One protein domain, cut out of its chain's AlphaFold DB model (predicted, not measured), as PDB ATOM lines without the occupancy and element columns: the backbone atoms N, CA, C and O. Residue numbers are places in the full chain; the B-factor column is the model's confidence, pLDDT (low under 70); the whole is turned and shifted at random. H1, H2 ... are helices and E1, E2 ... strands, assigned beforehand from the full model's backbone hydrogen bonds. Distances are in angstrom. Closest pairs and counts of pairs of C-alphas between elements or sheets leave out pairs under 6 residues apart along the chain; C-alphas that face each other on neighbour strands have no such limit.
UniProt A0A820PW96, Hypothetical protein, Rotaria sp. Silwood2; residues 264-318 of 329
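What this domain is: This is residues 264 to 318 of the 329 residues of the protein "Hypothetical protein" of Rotaria sp. Silwood2 (UniProt A0A820PW96). A short two-stranded ribbon, E1 beside antiparallel E2, bridges two helices like the top of an arch, with H1 as one leg and H2 as the other; residues 301 to 318 stick out free. The printed part has 55 residues, in the order E1, H1, E2, H2, mixed helices and strands. It is only just extended, close to loose, with a radius of gyration of the C-alphas of 15.4 A and spans of 41 by 25 by 17 A.

How they stand to each other: Start at E1, residues 264 to 267, antiparallel to E2, residues 295 to 299, at 155 degrees; N 264 and O 298 are 2.8 A apart, within hydrogen-bond range. H1, residues 273 to 285, and H2, residues 300 to 316, are apart. Every O i to N i+4 pair is within hydrogen-bond range in H2, and 8 of 9 in H1.

Where its parts are: Find C-alpha 264 at (0.503, -71.576, 90.428), where E1 begins. H1 runs 19.2 A; H2 runs 24.2 A to C-alpha 316 at (10.275, -56.301, 64.328).

The domain as a whole: The C-alphas of Asn 288 and Arg 315, the two farthest apart, are 41.8 A apart. The printed part has no cut and no long link; residues 264 and 287 are under 70 in pLDDT.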
ATOM      1  N   VAL A 264       0.372 -71.400  88.969       68.94
ATOM      2  CA  VAL A 264       0.503 -71.576  90.428       68.94
ATOM      3  C   VAL A 264       0.913 -70.255  91.060       68.94
ATOM      4  O   VAL A 264       1.731 -69.534  90.495       68.94
ATOM      5  N   LEU A 265       0.397 -69.959  92.254       73.31
ATOM      6  CA  LEU A 265       0.859 -68.833  93.061       73.31
ATOM      7  C   LEU A 265       1.889 -69.278  94.090       73.31
ATOM      8  O   LEU A 265       1.549 -69.932  95.078       73.31
ATOM      9  N   VAL A 266       3.134 -68.851  93.918       76.69
ATOM     10  CA  VAL A 266       4.217 -69.138  94.859       76.69
ATOM     11  C   VAL A 266       4.406 -67.936  95.787       76.69
ATOM     12  O   VAL A 266       4.752 -66.860  95.297       76.69
ATOM     13  N   PRO A 267       4.184 -68.072  97.110       78.88
ATOM     14  CA  PRO A 267       4.422 -66.969  98.028       78.88
ATOM     15  C   PRO A 267       5.888 -66.560  98.009       78.88
ATOM     16  O   PRO A 267       6.775 -67.400  98.180       78.88
ATOM     17  N   ILE A 268       6.140 -65.266  97.832       83.56
ATOM     18  CA  ILE A 268       7.486 -64.714  97.922       83.56
ATOM     19  C   ILE A 268       7.741 -64.386  99.402       83.56
ATOM     20  O   ILE A 268       7.039 -63.542  99.963       83.56
ATOM     21  N   PRO A 269       8.736 -65.004 100.066       83.06
ATOM     22  CA  PRO A 269       9.010 -64.736 101.474       83.06
ATOM     23  C   PRO A 269       9.295 -63.254 101.726       83.06
ATOM     24  O   PRO A 269      10.075 -62.641 100.992       83.06
ATOM     25  N   SER A 270       8.732 -62.697 102.799       82.81
ATOM     26  CA  SER A 270       8.871 -61.276 103.160       82.81
ATOM     27  C   SER A 270      10.322 -60.831 103.364       82.81
ATOM     28  O   SER A 270      10.677 -59.686 103.081       82.81
ATOM     29  N   ALA A 271      11.174 -61.758 103.805       83.88
ATOM     30  CA  ALA A 271      12.608 -61.553 103.985       83.88
ATOM     31  C   ALA A 271      13.413 -61.565 102.670       83.88
ATOM     32  O   ALA A 271      14.588 -61.209 102.675       83.88
ATOM     33  N   SER A 272      12.821 -61.984 101.547       88.00
ATOM     34  CA  SER A 272      13.534 -62.049 100.270       88.00
ATOM     35  C   SER A 272      13.754 -60.659  99.662       88.00
ATOM     36  O   SER A 272      12.923 -59.753  99.784       88.00
ATOM     37  N   THR A 273      14.858 -60.509  98.933       90.25
ATOM     38  CA  THR A 273      15.206 -59.272  98.216       90.25
ATOM     39  C   THR A 273      14.139 -58.879  97.194       90.25
ATOM     40  O   THR A 273      13.807 -57.701  97.064       90.25
ATOM     41  N   LEU A 274      13.547 -59.863  96.508       85.19
ATOM     42  CA  LEU A 274      12.466 -59.643  95.549       85.19
ATOM     43  C   LEU A 274      11.215 -59.071  96.227       85.19
ATOM     44  O   LEU A 274      10.651 -58.095  95.730       85.19
ATOM     45  N   HIS A 275      10.812 -59.621  97.377       90.12
ATOM     46  CA  HIS A 275       9.663 -59.114  98.126       90.12
ATOM     47  C   HIS A 275       9.877 -57.666  98.571       90.12
ATOM     48  O   HIS A 275       8.995 -56.826  98.392       90.12
ATOM     49  N   GLN A 276      11.051 -57.351  99.122       89.44
ATOM     50  CA  GLN A 276      11.387 -55.992  99.558       89.44
ATOM     51  C   GLN A 276      11.379 -54.998  98.387       89.44
ATOM     52  O   GLN A 276      10.798 -53.917  98.504       89.44
ATOM     53  N   ALA A 277      11.944 -55.381  97.237       88.19
ATOM     54  CA  ALA A 277      11.964 -54.548  96.038       88.19
ATOM     55  C   ALA A 277      10.554 -54.276  95.486       88.19
ATOM     56  O   ALA A 277      10.225 -53.135  95.158       88.19
ATOM     57  N   LEU A 278       9.704 -55.305  95.402       88.56
ATOM     58  CA  LEU A 278       8.315 -55.162  94.953       88.56
ATOM     59  C   LEU A 278       7.486 -54.343  95.947       88.56
ATOM     60  O   LEU A 278       6.739 -53.455  95.535       88.56
ATOM     61  N   SER A 279       7.688 -54.569  97.247       88.12
ATOM     62  CA  SER A 279       7.041 -53.795  98.307       88.12
ATOM     63  C   SER A 279       7.374 -52.308  98.212       88.12
ATOM     64  O   SER A 279       6.483 -51.472  98.341       88.12
ATOM     65  N   GLY A 280       8.642 -51.968  97.956       87.31
ATOM     66  CA  GLY A 280       9.074 -50.584  97.767       87.31
ATOM     67  C   GLY A 280       8.371 -49.908  96.590       87.31
ATOM     68  O   GLY A 280       7.897 -48.782  96.723       87.31
ATOM     69  N   LYS A 281       8.225 -50.616  95.461       86.69
ATOM     70  CA  LYS A 281       7.522 -50.095  94.279       86.69
ATOM     71  C   LYS A 281       6.029 -49.883  94.522       86.69
ATOM     72  O   LYS A 281       5.510 -48.850  94.124       86.69
ATOM     73  N   ILE A 282       5.353 -50.815  95.196       85.12
ATOM     74  CA  ILE A 282       3.921 -50.682  95.509       85.12
ATOM     75  C   ILE A 282       3.682 -49.529  96.491       85.12
ATOM     76  O   ILE A 282       2.787 -48.717  96.279       85.12
ATOM     77  N   LYS A 283       4.516 -49.394  97.528       83.81
ATOM     78  CA  LYS A 283       4.415 -48.277  98.483       83.81
ATOM     79  C   LYS A 283       4.663 -46.913  97.838       83.81
ATOM     80  O   LYS A 283       4.095 -45.924  98.287       83.81
ATOM     81  N   ALA A 284       5.472 -46.852  96.778       81.75
ATOM     82  CA  ALA A 284       5.680 -45.623  96.012       81.75
ATOM     83  C   ALA A 284       4.426 -45.173  95.238       81.75
ATOM     84  O   ALA A 284       4.311 -43.991  94.926       81.75
ATOM     85  N   ILE A 285       3.484 -46.081  94.947       75.19
ATOM     86  CA  ILE A 285       2.208 -45.752  94.289       75.19
ATOM     87  C   ILE A 285       1.259 -45.038  95.265       75.19
ATOM     88  O   ILE A 285       0.482 -44.181  94.853       75.19
ATOM     89  N   GLY A 286       1.340 -45.337  96.565       74.75
ATOM     90  CA  GLY A 286       0.573 -44.631  97.584       74.75
ATOM     91  C   GLY A 286       0.999 -45.001  99.009       74.75
ATOM     92  O   GLY A 286       1.104 -46.190  99.323       74.75
ATOM     93  N   PRO A 287       1.185 -44.018  99.913       68.62
ATOM     94  CA  PRO A 287       1.675 -44.265 101.273       68.62
ATOM     95  C   PRO A 287       0.698 -45.071 102.144       68.62
ATOM     96  O   PRO A 287       1.108 -45.646 103.149       68.62
ATOM     97  N   ASN A 288      -0.575 -45.159 101.745       78.19
ATOM     98  CA  ASN A 288      -1.632 -45.835 102.503       78.19
ATOM     99  C   ASN A 288      -1.860 -47.297 102.075       78.19
ATOM    100  O   ASN A 288      -2.811 -47.930 102.530       78.19
ATOM    101  N   VAL A 289      -1.017 -47.851 101.196       78.00
ATOM    102  CA  VAL A 289      -1.168 -49.236 100.732       78.00
ATOM    103  C   VAL A 289      -0.597 -50.208 101.761       78.00
ATOM    104  O   VAL A 289       0.611 -50.250 102.012       78.00
ATOM    105  N   THR A 290      -1.470 -51.044 102.323       81.06
ATOM    106  CA  THR A 290      -1.070 -52.173 103.170       81.06
ATOM    107  C   THR A 290      -0.912 -53.419 102.308       81.06
ATOM    108  O   THR A 290      -1.867 -53.895 101.703       81.06
ATOM    109  N   ILE A 291       0.311 -53.946 102.242       80.12
ATOM    110  CA  ILE A 291       0.635 -55.153 101.475       80.12
ATOM    111  C   ILE A 291       0.369 -56.368 102.363       80.12
ATOM    112  O   ILE A 291       1.029 -56.534 103.387       80.12
ATOM    113  N   ILE A 292      -0.592 -57.198 101.962       79.06
ATOM    114  CA  ILE A 292      -0.987 -58.411 102.694       79.06
ATOM    115  C   ILE A 292      -0.082 -59.589 102.307       79.06
ATOM    116  O   ILE A 292       0.451 -60.277 103.175       79.06
ATOM    117  N   SER A 293       0.136 -59.797 101.008       80.75
ATOM    118  CA  SER A 293       1.070 -60.782 100.460       80.75
ATOM    119  C   SER A 293       1.629 -60.307  99.119       80.75
ATOM    120  O   SER A 293       1.064 -59.420  98.475       80.75
ATOM    121  N   ILE A 294       2.753 -60.893  98.703       83.56
ATOM    122  CA  ILE A 294       3.263 -60.790  97.335       83.56
ATOM    123  C   ILE A 294       3.518 -62.207  96.842       83.56
ATOM    124  O   ILE A 294       4.295 -62.955  97.436       83.56
ATOM    125  N   ASP A 295       2.864 -62.556  95.744       80.62
ATOM    126  CA  ASP A 295       2.857 -63.902  95.199       80.62
ATOM    127  C   ASP A 295       3.357 -63.872  93.752       80.62
ATOM    128  O   ASP A 295       2.966 -63.017  92.956       80.62
ATOM    129  N   GLU A 296       4.255 -64.793  93.410       83.06
ATOM    130  CA  GLU A 296       4.709 -65.000  92.038       83.06
ATOM    131  C   GLU A 296       3.696 -65.881  91.302       83.06
ATOM    132  O   GLU A 296       3.393 -66.989  91.747       83.06
ATOM    133  N   ILE A 297       3.198 -65.407  90.158       83.44
ATOM    134  CA  ILE A 297       2.362 -66.208  89.261       83.44
ATOM    135  C   ILE A 297       3.288 -67.014  88.350       83.44
ATOM    136  O   ILE A 297       3.903 -66.458  87.444       83.44
ATOM    137  N   LYS A 298       3.370 -68.326  88.556       78.56
ATOM    138  CA  LYS A 298       4.105 -69.236  87.670       78.56
ATOM    139  C   LYS A 298       3.152 -69.894  86.696       78.56
ATOM    140  O   LYS A 298       2.393 -70.757  87.120       78.56
ATOM    141  N   ASN A 299       3.199 -69.508  85.420       81.69
ATOM    142  CA  ASN A 299       2.423 -70.150  84.362       81.69
ATOM    143  C   ASN A 299       3.273 -70.425  83.122       81.69
ATOM    144  O   ASN A 299       3.486 -69.514  82.328       81.69
ATOM    145  N   SER A 300       3.710 -71.676  82.941       75.00
ATOM    146  CA  SER A 300       4.646 -72.038  81.868       75.00
ATOM    147  C   SER A 300       4.084 -71.767  80.475       75.00
ATOM    148  O   SER A 300       4.797 -71.251  79.629       75.00
ATOM    149  N   LEU A 301       2.794 -72.027  80.236       73.69
ATOM    150  CA  LEU A 301       2.187 -71.778  78.926       73.69
ATOM    151  C   LEU A 301       2.125 -70.279  78.603       73.69
ATOM    152  O   LEU A 301       2.398 -69.876  77.472       73.69
ATOM    153  N   LEU A 302       1.737 -69.451  79.579       81.38
ATOM    154  CA  LEU A 302       1.710 -68.000  79.391       81.38
ATOM    155  C   LEU A 302       3.118 -67.433  79.268       81.38
ATOM    156  O   LEU A 302       3.316 -66.531  78.466       81.38
ATOM    157  N   GLU A 303       4.079 -67.967  80.017       82.50
ATOM    158  CA  GLU A 303       5.485 -67.587  79.926       82.50
ATOM    159  C   GLU A 303       6.066 -67.942  78.553       82.50
ATOM    160  O   GLU A 303       6.628 -67.073  77.893       82.50
ATOM    161  N   ASP A 304       5.822 -69.157  78.052       79.81
ATOM    162  CA  ASP A 304       6.223 -69.586  76.709       79.81
ATOM    163  C   ASP A 304       5.584 -68.709  75.627       79.81
ATOM    164  O   ASP A 304       6.256 -68.260  74.695       79.81
ATOM    165  N   THR A 305       4.286 -68.418  75.760       85.75
ATOM    166  CA  THR A 305       3.552 -67.549  74.827       85.75
ATOM    167  C   THR A 305       4.091 -66.118  74.868       85.75
ATOM    168  O   THR A 305       4.303 -65.497  73.824       85.75
ATOM    169  N   TYR A 306       4.341 -65.597  76.069       89.81
ATOM    170  CA  TYR A 306       4.891 -64.268  76.297       89.81
ATOM    171  C   TYR A 306       6.300 -64.142  75.712       89.81
ATOM    172  O   TYR A 306       6.561 -63.221  74.942       89.81
ATOM    173  N   GLU A 307       7.189 -65.095  75.992       91.38
ATOM    174  CA  GLU A 307       8.558 -65.117  75.474       91.38
ATOM    175  C   GLU A 307       8.597 -65.333  73.953       91.38
ATOM    176  O   GLU A 307       9.420 -64.729  73.255       91.38
ATOM    177  N   ALA A 308       7.680 -66.128  73.393       86.69
ATOM    178  CA  ALA A 308       7.513 -66.238  71.946       86.69
ATOM    179  C   ALA A 308       7.107 -64.892  71.325       86.69
ATOM    180  O   ALA A 308       7.741 -64.439  70.368       86.69
ATOM    181  N   MET A 309       6.108 -64.212  71.895       89.31
ATOM    182  CA  MET A 309       5.659 -62.905  71.412       89.31
ATOM    183  C   MET A 309       6.752 -61.841  71.556       89.31
ATOM    184  O   MET A 309       7.023 -61.092  70.619       89.31
ATOM    185  N   LYS A 310       7.459 -61.826  72.687       92.62
ATOM    186  CA  LYS A 310       8.615 -60.961  72.942       92.62
ATOM    187  C   LYS A 310       9.698 -61.140  71.879       92.62
ATOM    188  O   LYS A 310      10.199 -60.150  71.349       92.62
ATOM    189  N   LYS A 311      10.014 -62.382  71.489       92.75
ATOM    190  CA  LYS A 311      10.949 -62.670  70.384       92.75
ATOM    191  C   LYS A 311      10.440 -62.151  69.037       92.75
ATOM    192  O   LYS A 311      11.238 -61.628  68.260       92.75
ATOM    193  N   ILE A 312       9.143 -62.276  68.752       91.25
ATOM    194  CA  ILE A 312       8.535 -61.746  67.518       91.25
ATOM    195  C   ILE A 312       8.645 -60.216  67.483       91.25
ATOM    196  O   ILE A 312       9.158 -59.670  66.505       91.25
ATOM    197  N   ILE A 313       8.250 -59.532  68.560       91.25
ATOM    198  CA  ILE A 313       8.328 -58.068  68.669       91.25
ATOM    199  C   ILE A 313       9.781 -57.609  68.557       91.25
ATOM    200  O   ILE A 313      10.079 -56.694  67.796       91.25
ATOM    201  N   ALA A 314      10.718 -58.274  69.238       94.19
ATOM    202  CA  ALA A 314      12.135 -57.941  69.144       94.19
ATOM    203  C   ALA A 314      12.651 -58.021  67.696       94.19
ATOM    204  O   ALA A 314      13.370 -57.123  67.263       94.19
ATOM    205  N   ARG A 315      12.251 -59.034  66.910       92.56
ATOM    206  CA  ARG A 315      12.617 -59.122  65.480       92.56
ATOM    207  C   ARG A 315      12.086 -57.939  64.669       92.56
ATOM    208  O   ARG A 315      12.779 -57.463  63.776       92.56
ATOM    209  N   GLN A 316      10.891 -57.454  64.991       91.56
ATOM    210  CA  GLN A 316      10.275 -56.301  64.328       91.56
ATOM    211  C   GLN A 316      10.868 -54.960  64.801       91.56
ATOM    212  O   GLN A 316      10.906 -53.994  64.044       91.56
ATOM    213  N   CYS A 317      11.405 -54.916  66.021       89.50
ATOM    214  CA  CYS A 317      11.884 -53.710  66.696       89.50
ATOM    215  C   CYS A 317      13.415 -53.690  66.886       89.50
ATOM    216  O   CYS A 317      13.913 -53.280  67.936       89.50
ATOM    217  N   LYS A 318      14.183 -54.132  65.877       91.56
ATOM    218  CA  LYS A 318      15.668 -54.099  65.859       91.56
ATOM    219  C   LYS A 318      16.331 -54.730  67.099       91.56
ATOM    220  O   LYS A 318      17.338 -54.238  67.599       91.56
TER     221      LYS A 318